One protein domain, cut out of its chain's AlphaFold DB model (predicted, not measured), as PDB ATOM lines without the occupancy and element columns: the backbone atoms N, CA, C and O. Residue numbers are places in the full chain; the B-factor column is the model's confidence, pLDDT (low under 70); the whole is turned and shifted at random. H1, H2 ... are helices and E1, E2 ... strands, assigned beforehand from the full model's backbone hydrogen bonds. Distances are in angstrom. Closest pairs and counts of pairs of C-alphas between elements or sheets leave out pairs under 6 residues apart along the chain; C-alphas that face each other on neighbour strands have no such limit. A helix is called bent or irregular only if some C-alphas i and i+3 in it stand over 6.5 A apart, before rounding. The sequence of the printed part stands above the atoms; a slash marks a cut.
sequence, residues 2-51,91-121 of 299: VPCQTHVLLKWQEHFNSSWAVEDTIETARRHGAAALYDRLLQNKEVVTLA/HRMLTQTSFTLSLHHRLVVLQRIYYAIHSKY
ATOM      1  N   VAL A   2     353.860 385.939 239.182       26.45
ATOM      2  CA  VAL A   2     353.268 384.600 239.054       26.45
ATOM      3  C   VAL A   2     353.716 384.037 237.704       26.45
ATOM      4  O   VAL A   2     353.564 384.742 236.703       26.45
ATOM      5  N   PRO A   3     354.292 382.827 237.640       34.47
ATOM      6  CA  PRO A   3     354.615 382.216 236.364       34.47
ATOM      7  C   PRO A   3     353.299 381.928 235.642       34.47
ATOM      8  O   PRO A   3     352.498 381.107 236.088       34.47
ATOM      9  N   CYS A   4     353.057 382.605 234.521       40.03
ATOM     10  CA  CYS A   4     352.115 382.104 233.534       40.03
ATOM     11  C   CYS A   4     352.719 380.796 233.017       40.03
ATOM     12  O   CYS A   4     353.583 380.825 232.142       40.03
ATOM     13  N   GLN A   5     352.334 379.664 233.614       49.41
ATOM     14  CA  GLN A   5     352.612 378.343 233.062       49.41
ATOM     15  C   GLN A   5     351.953 378.301 231.686       49.41
ATOM     16  O   GLN A   5     350.764 378.042 231.534       49.41
ATOM     17  N   THR A   6     352.721 378.656 230.668       55.69
ATOM     18  CA  THR A   6     352.335 378.397 229.296       55.69
ATOM     19  C   THR A   6     352.490 376.894 229.131       55.69
ATOM     20  O   THR A   6     353.579 376.349 229.280       55.69
ATOM     21  N   HIS A   7     351.370 376.196 228.952       63.81
ATOM     22  CA  HIS A   7     351.284 374.733 228.870       63.81
ATOM     23  C   HIS A   7     351.842 374.201 227.538       63.81
ATOM     24  O   HIS A   7     351.252 373.336 226.895       63.81
ATOM     25  N   VAL A   8     352.962 374.758 227.091       68.25
ATOM     26  CA  VAL A   8     353.567 374.502 225.796       68.25
ATOM     27  C   VAL A   8     355.029 374.167 226.015       68.25
ATOM     28  O   VAL A   8     355.782 374.956 226.584       68.25
ATOM     29  N   LEU A   9     355.438 373.004 225.523       74.62
ATOM     30  CA  LEU A   9     356.844 372.652 225.427       74.62
ATOM     31  C   LEU A   9     357.390 373.182 224.100       74.62
ATOM     32  O   LEU A   9     356.880 372.846 223.030       74.62
ATOM     33  N   LEU A  10     358.407 374.039 224.193       81.12
ATOM     34  CA  LEU A  10     359.062 374.663 223.049       81.12
ATOM     35  C   LEU A  10     360.324 373.875 222.704       81.12
ATOM     36  O   LEU A  10     361.234 373.761 223.525       81.12
ATOM     37  N   LYS A  11     360.383 373.342 221.485       83.75
ATOM     38  CA  LYS A  11     361.558 372.660 220.938       83.75
ATOM     39  C   LYS A  11     361.828 373.177 219.531       83.75
ATOM     40  O   LYS A  11     361.332 372.634 218.547       83.75
ATOM     41  N   TRP A  12     362.613 374.243 219.445       83.69
ATOM     42  CA  TRP A  12     362.944 374.884 218.175       83.69
ATOM     43  C   TRP A  12     363.793 373.973 217.292       83.69
ATOM     44  O   TRP A  12     364.736 373.339 217.761       83.69
ATOM     45  N   GLN A  13     363.460 373.914 216.008       82.75
ATOM     46  CA  GLN A  13     364.194 373.137 215.022       82.75
ATOM     47  C   GLN A  13     365.069 374.069 214.189       82.75
ATOM     48  O   GLN A  13     364.585 374.957 213.488       82.75
ATOM     49  N   GLU A  14     366.382 373.864 214.261       83.38
ATOM     50  CA  GLU A  14     367.370 374.784 213.689       83.38
ATOM     51  C   GLU A  14     367.246 374.946 212.167       83.38
ATOM     52  O   GLU A  14     367.475 376.031 211.636       83.38
ATOM     53  N   HIS A  15     366.796 373.907 211.457       81.38
ATOM     54  CA  HIS A  15     366.636 373.947 210.001       81.38
ATOM     55  C   HIS A  15     365.541 374.915 209.523       81.38
ATOM     56  O   HIS A  15     365.572 375.332 208.368       81.38
ATOM     57  N   PHE A  16     364.618 375.337 210.395       84.00
ATOM     58  CA  PHE A  16     363.644 376.382 210.066       84.00
ATOM     59  C   PHE A  16     364.140 377.803 210.381       84.00
ATOM     60  O   PHE A  16     363.446 378.770 210.067       84.00
ATOM     61  N   ASN A  17     365.332 377.983 210.968       83.81
ATOM     62  CA  ASN A  17     365.820 379.305 211.383       83.81
ATOM     63  C   ASN A  17     365.967 380.286 210.209       83.81
ATOM     64  O   ASN A  17     365.669 381.467 210.357       83.81
ATOM     65  N   SER A  18     366.387 379.821 209.032       81.88
ATOM     66  CA  SER A  18     366.484 380.678 207.842       81.88
ATOM     67  C   SER A  18     365.115 381.176 207.375       81.88
ATOM     68  O   SER A  18     364.992 382.353 207.048       81.88
ATOM     69  N   SER A  19     364.096 380.310 207.405       86.56
ATOM     70  CA  SER A  19     362.711 380.647 207.058       86.56
ATOM     71  C   SER A  19     362.118 381.645 208.052       86.56
ATOM     72  O   SER A  19     361.598 382.678 207.649       86.56
ATOM     73  N   TRP A  20     362.252 381.378 209.353       87.38
ATOM     74  CA  TRP A  20     361.697 382.239 210.403       87.38
ATOM     75  C   TRP A  20     362.396 383.599 210.516       87.38
ATOM     76  O   TRP A  20     361.781 384.563 210.957       87.38
ATOM     77  N   ALA A  21     363.667 383.707 210.111       84.00
ATOM     78  CA  ALA A  21     364.410 384.969 210.141       84.00
ATOM     79  C   ALA A  21     364.043 385.943 209.005       84.00
ATOM     80  O   ALA A  21     364.511 387.080 209.024       84.00
ATOM     81  N   VAL A  22     363.280 385.496 208.002       84.69
ATOM     82  CA  VAL A  22     362.810 386.317 206.868       84.69
ATOM     83  C   VAL A  22     361.307 386.619 206.987       84.69
ATOM     84  O   VAL A  22     360.767 387.357 206.176       84.69
ATOM     85  N   GLU A  23     360.629 386.081 208.005       85.00
ATOM     86  CA  GLU A  23     359.184 386.246 208.174       85.00
ATOM     87  C   GLU A  23     358.794 387.716 208.423       85.00
ATOM     88  O   GLU A  23     359.410 388.413 209.238       85.00
ATOM     89  N   ASP A  24     357.735 388.177 207.753       78.44
ATOM     90  CA  ASP A  24     357.266 389.560 207.830       78.44
ATOM     91  C   ASP A  24     356.708 389.918 209.218       78.44
ATOM     92  O   ASP A  24     355.776 389.304 209.751       78.44
ATOM     93  N   THR A  25     357.203 391.021 209.784       74.62
ATOM     94  CA  THR A  25     356.748 391.571 211.072       74.62
ATOM     95  C   THR A  25     355.301 392.075 211.046       74.62
ATOM     96  O   THR A  25     354.676 392.206 212.096       74.62
ATOM     97  N   ILE A  26     354.723 392.315 209.866       80.94
ATOM     98  CA  ILE A  26     353.330 392.768 209.727       80.94
ATOM     99  C   ILE A  26     352.347 391.616 209.991       80.94
ATOM    100  O   ILE A  26     351.319 391.814 210.646       80.94
ATOM    101  N   GLU A  27     352.665 390.401 209.540       79.56
ATOM    102  CA  GLU A  27     351.792 389.234 209.716       79.56
ATOM    103  C   GLU A  27     351.754 388.758 211.171       79.56
ATOM    104  O   GLU A  27     350.698 388.367 211.675       79.56
ATOM    105  N   THR A  28     352.859 388.913 211.904       81.31
ATOM    106  CA  THR A  28     352.904 388.634 213.350       81.31
ATOM    107  C   THR A  28     352.061 389.619 214.169       81.31
ATOM    108  O   THR A  28     351.502 389.252 215.206       81.31
ATOM    109  N   ALA A  29     351.902 390.862 213.696       80.81
ATOM    110  CA  ALA A  29     351.083 391.880 214.353       80.81
ATOM    111  C   ALA A  29     349.569 391.668 214.139       80.81
ATOM    112  O   ALA A  29     348.745 392.060 214.980       80.81
ATOM    113  N   ARG A  30     349.167 391.021 213.036       85.50
ATOM    114  CA  ARG A  30     347.761 390.719 212.723       85.50
ATOM    115  C   ARG A  30     347.262 389.512 213.520       85.50
ATOM    116  O   ARG A  30     347.997 388.584 213.828       85.50
ATOM    117  N   ARG A  31     345.978 389.515 213.915       80.44
ATOM    118  CA  ARG A  31     345.378 388.414 214.711       80.44
ATOM    119  C   ARG A  31     345.374 387.093 213.935       80.44
ATOM    120  O   ARG A  31     345.778 386.077 214.481       80.44
ATOM    121  N   HIS A  32     344.944 387.142 212.678       84.44
ATOM    122  CA  HIS A  32     344.848 385.974 211.805       84.44
ATOM    123  C   HIS A  32     346.231 385.473 211.365       84.44
ATOM    124  O   HIS A  32     346.474 384.274 211.409       84.44
ATOM    125  N   GLY A  33     347.156 386.387 211.038       85.06
ATOM    126  CA  GLY A  33     348.536 386.035 210.687       85.06
ATOM    127  C   GLY A  33     349.269 385.343 211.839       85.06
ATOM    128  O   GLY A  33     349.809 384.256 211.662       85.06
ATOM    129  N   ALA A  34     349.182 385.880 213.061       86.44
ATOM    130  CA  ALA A  34     349.775 385.242 214.237       86.44
ATOM    131  C   ALA A  34     349.200 383.847 214.539       86.44
ATOM    132  O   ALA A  34     349.941 382.968 214.975       86.44
ATOM    133  N   ALA A  35     347.899 383.632 214.313       86.88
ATOM    134  CA  ALA A  35     347.286 382.316 214.471       86.88
ATOM    135  C   ALA A  35     347.825 381.319 213.433       86.88
ATOM    136  O   ALA A  35     348.275 380.246 213.814       86.88
ATOM    137  N   ALA A  36     347.900 381.711 212.157       88.75
ATOM    138  CA  ALA A  36     348.448 380.864 211.097       88.75
ATOM    139  C   ALA A  36     349.935 380.517 211.318       88.75
ATOM    140  O   ALA A  36     350.362 379.392 211.061       88.75
ATOM    141  N   LEU A  37     350.732 381.462 211.828       88.25
ATOM    142  CA  LEU A  37     352.131 381.214 212.193       88.25
ATOM    143  C   LEU A  37     352.252 380.274 213.396       88.25
ATOM    144  O   LEU A  37     353.136 379.421 213.424       88.25
ATOM    145  N   TYR A  38     351.352 380.386 214.372       88.25
ATOM    146  CA  TYR A  38     351.299 379.447 215.486       88.25
ATOM    147  C   TYR A  38     350.897 378.036 215.027       88.25
ATOM    148  O   TYR A  38     351.523 377.058 215.432       88.25
ATOM    149  N   ASP A  39     349.944 377.915 214.100       88.44
ATOM    150  CA  ASP A  39     349.579 376.630 213.495       88.44
ATOM    151  C   ASP A  39     350.755 376.018 212.721       88.44
ATOM    152  O   ASP A  39     350.987 374.810 212.797       88.44
ATOM    153  N   ARG A  40     351.564 376.844 212.045       90.06
ATOM    154  CA  ARG A  40     352.821 376.407 211.414       90.06
ATOM    155  C   ARG A  40     353.799 375.830 212.447       90.06
ATOM    156  O   ARG A  40     354.423 374.807 212.182       90.06
ATOM    157  N   LEU A  41     353.909 376.427 213.637       88.19
ATOM    158  CA  LEU A  41     354.750 375.898 214.722       88.19
ATOM    159  C   LEU A  41     354.259 374.542 215.249       88.19
ATOM    160  O   LEU A  41     355.079 373.665 215.538       88.19
ATOM    161  N   LEU A  42     352.939 374.361 215.353       86.19
ATOM    162  CA  LEU A  42     352.329 373.082 215.726       86.19
ATOM    163  C   LEU A  42     352.588 372.010 214.658       86.19
ATOM    164  O   LEU A  42     353.010 370.902 214.989       86.19
ATOM    165  N   GLN A  43     352.404 372.346 213.377       87.56
ATOM    166  CA  GLN A  43     352.678 371.448 212.246       87.56
ATOM    167  C   GLN A  43     354.147 371.025 212.202       87.56
ATOM    168  O   GLN A  43     354.454 369.846 212.021       87.56
ATOM    169  N   ASN A  44     355.052 371.970 212.454       86.25
ATOM    170  CA  ASN A  44     356.483 371.709 212.517       86.25
ATOM    171  C   ASN A  44     356.892 370.932 213.776       86.25
ATOM    172  O   ASN A  44     358.049 370.548 213.874       86.25
ATOM    173  N   LYS A  45     355.989 370.672 214.735       83.94
ATOM    174  CA  LYS A  45     356.290 370.060 216.046       83.94
ATOM    175  C   LYS A  45     357.322 370.853 216.861       83.94
ATOM    176  O   LYS A  45     358.050 370.279 217.669       83.94
ATOM    177  N   GLU A  46     357.398 372.165 216.643       82.06
ATOM    178  CA  GLU A  46     358.237 373.069 217.443       82.06
ATOM    179  C   GLU A  46     357.540 373.483 218.750       82.06
ATOM    180  O   GLU A  46     358.189 373.858 219.726       82.06
ATOM    181  N   VAL A  47     356.211 373.376 218.765       83.69
ATOM    182  CA  VAL A  47     355.310 373.679 219.878       83.69
ATOM    183  C   VAL A  47     354.511 372.410 220.165       83.69
ATOM    184  O   VAL A  47     353.840 371.887 219.279       83.69
ATOM    185  N   VAL A  48     354.574 371.907 221.397       79.00
ATOM    186  CA  VAL A  48     353.752 370.774 221.847       79.00
ATOM    187  C   VAL A  48     352.861 371.239 222.989       79.00
ATOM    188  O   VAL A  48     353.355 371.612 224.053       79.00
ATOM    189  N   THR A  49     351.546 371.216 222.776       71.50
ATOM    190  CA  THR A  49     350.561 371.515 223.821       71.50
ATOM    191  C   THR A  49     350.507 370.363 224.819       71.50
ATOM    192  O   THR A  49     350.195 369.231 224.449       71.50
ATOM    193  N   LEU A  50     350.797 370.641 226.086       65.12
ATOM    194  CA  LEU A  50     350.609 369.686 227.173       65.12
ATOM    195  C   LEU A  50     349.112 369.579 227.479       65.12
ATOM    196  O   LEU A  50     348.429 370.595 227.618       65.12
ATOM    197  N   ALA A  51     348.601 368.349 227.574       54.69
ATOM    198  CA  ALA A  51     347.209 368.109 227.935       54.69
ATOM    199  C   ALA A  51     346.910 368.736 229.305       54.69
ATOM    200  O   ALA A  51     347.648 368.527 230.272       54.69
ATOM    201  N   HIS A  91     340.863 383.111 237.568       81.19
ATOM    202  CA  HIS A  91     342.146 383.004 236.871       81.19
ATOM    203  C   HIS A  91     342.095 382.012 235.706       81.19
ATOM    204  O   HIS A  91     342.547 382.347 234.614       81.19
ATOM    205  N   ARG A  92     341.506 380.829 235.905       76.06
ATOM    206  CA  ARG A  92     341.339 379.819 234.852       76.06
ATOM    207  C   ARG A  92     340.446 380.315 233.714       76.06
ATOM    208  O   ARG A  92     340.756 380.086 232.552       76.06
ATOM    209  N   MET A  93     339.348 381.001 234.017       78.31
ATOM    210  CA  MET A  93     338.472 381.559 232.984       78.31
ATOM    211  C   MET A  93     339.185 382.651 232.184       78.31
ATOM    212  O   MET A  93     339.091 382.673 230.961       78.31
ATOM    213  N   LEU A  94     339.965 383.508 232.852       78.25
ATOM    214  CA  LEU A  94     340.756 384.557 232.203       78.25
ATOM    215  C   LEU A  94     341.837 383.987 231.272       78.25
ATOM    216  O   LEU A  94     342.048 384.526 230.179       78.25
ATOM    217  N   THR A  95     342.494 382.887 231.656       71.31
ATOM    218  CA  THR A  95     343.500 382.229 230.806       71.31
ATOM    219  C   THR A  95     342.894 381.497 229.611       71.31
ATOM    220  O   THR A  95     343.562 381.369 228.589       71.31
ATOM    221  N   GLN A  96     341.627 381.090 229.699       74.50
ATOM    222  CA  GLN A  96     340.877 380.431 228.623       74.50
ATOM    223  C   GLN A  96     340.163 381.416 227.682       74.50
ATOM    224  O   GLN A  96     339.510 381.002 226.725       74.50
ATOM    225  N   THR A  97     340.268 382.729 227.918       80.06
ATOM    226  CA  THR A  97     339.689 383.712 226.994       80.06
ATOM    227  C   THR A  97     340.409 383.696 225.645       80.06
ATOM    228  O   THR A  97     341.631 383.548 225.557       80.06
ATOM    229  N   SER A  98     339.652 383.933 224.570       78.81
ATOM    230  CA  SER A  98     340.186 384.027 223.205       78.81
ATOM    231  C   SER A  98     341.255 385.114 223.057       78.81
ATOM    232  O   SER A  98     342.180 384.976 222.255       78.81
ATOM    233  N   PHE A  99     341.163 386.180 223.856       82.19
ATOM    234  CA  PHE A  99     342.169 387.234 223.915       82.19
ATOM    235  C   PHE A  99     343.500 386.724 224.475       82.19
ATOM    236  O   PHE A  99     344.532 386.902 223.827       82.19
ATOM    237  N   THR A 100     343.484 386.054 225.632       81.88
ATOM    238  CA  THR A 100     344.699 385.501 226.248       81.88
ATOM    239  C   THR A 100     345.349 384.452 225.352       81.88
ATOM    240  O   THR A 100     346.564 384.471 225.166       81.88
ATOM    241  N   LEU A 101     344.543 383.595 224.722       80.81
ATOM    242  CA  LEU A 101     345.015 382.595 223.766       80.81
ATOM    243  C   LEU A 101     345.672 383.260 222.543       80.81
ATOM    244  O   LEU A 101     346.799 382.925 222.178       80.81
ATOM    245  N   SER A 102     345.028 384.276 221.956       84.25
ATOM    246  CA  SER A 102     345.599 385.019 220.825       84.25
ATOM    247  C   SER A 102     346.899 385.745 221.188       84.25
ATOM    248  O   SER A 102     347.798 385.831 220.348       84.25
ATOM    249  N   LEU A 103     347.006 386.276 222.407       86.25
ATOM    250  CA  LEU A 103     348.223 386.916 222.903       86.25
ATOM    251  C   LEU A 103     349.331 385.879 223.095       86.25
ATOM    252  O   LEU A 103     350.461 386.104 222.666       86.25
ATOM    253  N   HIS A 104     348.997 384.718 223.658       85.94
ATOM    254  CA  HIS A 104     349.930 383.612 223.812       85.94
ATOM    255  C   HIS A 104     350.504 383.155 222.463       85.94
ATOM    256  O   HIS A 104     351.723 383.061 222.331       85.94
ATOM    257  N   HIS A 105     349.660 382.971 221.442       87.19
ATOM    258  CA  HIS A 105     350.110 382.612 220.091       87.19
ATOM    259  C   HIS A 105     351.122 383.624 219.540       87.19
ATOM    260  O   HIS A 105     352.191 383.243 219.068       87.19
ATOM    261  N   ARG A 106     350.826 384.924 219.670       89.56
ATOM    262  CA  ARG A 106     351.731 386.003 219.242       89.56
ATOM    263  C   ARG A 106     353.067 385.962 219.970       89.56
ATOM    264  O   ARG A 106     354.105 386.100 219.335       89.56
ATOM    265  N   LEU A 107     353.041 385.772 221.287       89.31
ATOM    266  CA  LEU A 107     354.250 385.742 222.103       89.31
ATOM    267  C   LEU A 107     355.162 384.582 221.693       89.31
ATOM    268  O   LEU A 107     356.355 384.795 221.496       89.31
ATOM    269  N   VAL A 108     354.604 383.385 221.495       87.88
ATOM    270  CA  VAL A 108     355.372 382.201 221.078       87.88
ATOM    271  C   VAL A 108     355.963 382.382 219.675       87.88
ATOM    272  O   VAL A 108     357.132 382.068 219.457       87.88
ATOM    273  N   VAL A 109     355.197 382.946 218.735       89.62
ATOM    274  CA  VAL A 109     355.681 383.256 217.378       89.62
ATOM    275  C   VAL A 109     356.815 384.286 217.413       89.62
ATOM    276  O   VAL A 109     357.851 384.082 216.784       89.62
ATOM    277  N   LEU A 110     356.674 385.362 218.192       90.19
ATOM    278  CA  LEU A 110     357.736 386.359 218.360       90.19
ATOM    279  C   LEU A 110     358.988 385.753 219.001       90.19
ATOM    280  O   LEU A 110     360.099 386.040 218.560       90.19
ATOM    281  N   GLN A 111     358.820 384.877 219.994       89.69
ATOM    282  CA  GLN A 111     359.929 384.158 220.617       89.69
ATOM    283  C   GLN A 111     360.672 383.270 219.602       89.69
ATOM    284  O   GLN A 111     361.904 383.256 219.602       89.69
ATOM    285  N   ARG A 112     359.953 382.585 218.697       89.00
ATOM    286  CA  ARG A 112     360.560 381.799 217.606       89.00
ATOM    287  C   ARG A 112     361.370 382.665 216.649       89.00
ATOM    288  O   ARG A 112     362.491 382.290 216.299       89.00
ATOM    289  N   ILE A 113     360.789 383.776 216.195       88.88
ATOM    290  CA  ILE A 113     361.415 384.687 215.226       88.88
ATOM    291  C   ILE A 113     362.659 385.315 215.845       88.88
ATOM    292  O   ILE A 113     363.722 385.316 215.228       88.88
ATOM    293  N   TYR A 114     362.563 385.759 217.098       88.00
ATOM    294  CA  TYR A 114     363.711 386.250 217.847       88.00
ATOM    295  C   TYR A 114     364.823 385.197 217.924       88.00
ATOM    296  O   TYR A 114     365.968 385.503 217.606       88.00
ATOM    297  N   TYR A 115     364.493 383.947 218.267       87.81
ATOM    298  CA  TYR A 115     365.471 382.856 218.299       87.81
ATOM    299  C   TYR A 115     366.120 382.610 216.924       87.81
ATOM    300  O   TYR A 115     367.334 382.445 216.839       87.81
ATOM    301  N   ALA A 116     365.341 382.647 215.840       87.44
ATOM    302  CA  ALA A 116     365.842 382.483 214.475       87.44
ATOM    303  C   ALA A 116     366.812 383.601 214.059       87.44
ATOM    304  O   ALA A 116     367.888 383.327 213.524       87.44
ATOM    305  N   ILE A 117     366.451 384.858 214.335       86.12
ATOM    306  CA  ILE A 117     367.292 386.034 214.073       86.12
ATOM    307  C   ILE A 117     368.563 385.952 214.922       86.12
ATOM    308  O   ILE A 117     369.668 386.105 214.400       86.12
ATOM    309  N   HIS A 118     368.423 385.638 216.210       84.25
ATOM    310  CA  HIS A 118     369.553 385.478 217.114       84.25
ATOM    311  C   HIS A 118     370.518 384.394 216.620       84.25
ATOM    312  O   HIS A 118     371.712 384.647 216.490       84.25
ATOM    313  N   SER A 119     370.013 383.214 216.251       82.31
ATOM    314  CA  SER A 119     370.839 382.133 215.706       82.31
ATOM    315  C   SER A 119     371.559 382.549 214.409       82.31
ATOM    316  O   SER A 119     372.754 382.312 214.241       82.31
ATOM    317  N   LYS A 120     370.868 383.262 213.506       81.12
ATOM    318  CA  LYS A 120     371.422 383.696 212.212       81.12
ATOM    319  C   LYS A 120     372.562 384.715 212.341       81.12
ATOM    320  O   LYS A 120     373.513 384.639 211.557       81.12
ATOM    321  N   TYR A 121     372.461 385.657 213.281       76.69
ATOM    322  CA  TYR A 121     373.387 386.795 213.391       76.69
ATOM    323  C   TYR A 121     374.358 386.717 214.581       76.69
ATOM    324  O   TYR A 121     375.463 387.245 214.473       76.69
TER     325      TYR A 121
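What this domain is: This is residues 2 to 51 and 91 to 121 of the 299 residues of an uncharacterized protein of Tetraodon nigroviridis (UniProt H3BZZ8). One long helix, H5, runs the length of the model; H3 and the shorter H1 cross it at separate places, and a small two-stranded ladder, E1 and E2, lies past the last turns of H3. H2 packs on H5 near the start of H3, and H4 precedes H5 at one end of the long axis. The printed part has 81 residues, with five named helices and two named strands in the order E1, H1, H2, H3, E2, H4, H5 along the chain; the class is mostly helix, and the two strands are antiparallel. The whole is compact, radius of gyration of the C-alphas 12.9 A, yet elongated, spanning 39 by 24 by 24 A.

Where its parts are: Find C-alpha 8 at (353.567, 374.502, 225.796), where E1, residues 8 to 10, begins. Next come H1, residues 14 to 20, 9.9 A long and irregular, with C-alphas 15 and 18 7.1 A apart, and H2, residues 25 to 29. H3, residues 31 to 43, runs 18.6 A; E2 is residues 47 to 49 and H4 residues 91 to 95. H5, residues 98 to 121, runs 34.7 A to C-alpha 121 at (373.387, 386.795, 213.391).

How they stand to each other: Start at the hub, H5. Its residues 102 to 109 touch H3, closest C-alphas Ala 34 and Arg 106, 5.4 A, at a steep tilt of 65 degrees, the same way. Its residues 112 to 120 touch H1, closest C-alphas Asn 17 and Ala 116, 4.4 A; at 72 degrees they are only just about perpendicular. H2 touches H5, closest C-alphas Thr 28 and Arg 106, 6.6 A, and touches H3 only at the corner, closest C-alphas Glu 27 and Gly 33, 4.7 A. H4 is close but not clearly touching H5, closest C-alphas Leu 94 and Thr 100, 7.2 A. Between E1 and E2, N 9 and O 48 are within hydrogen-bond range at 2.9 A. In H2, H3, H4 and H5 every O i to N i+4 pair is within range; H1 has 1 of 3, and 2 of 4 for O i to N i+3.

The domain as a whole: The farthest C-alphas, Met 93 and Tyr 121, are 40.4 A apart. Residues 52 to 90 are not printed, and C-alphas 51 and 91 stand 18.1 A apart across that cut. The links printed whole are tight. Look for pLDDT under 70 at residues 2 to 8 and 50 to 51.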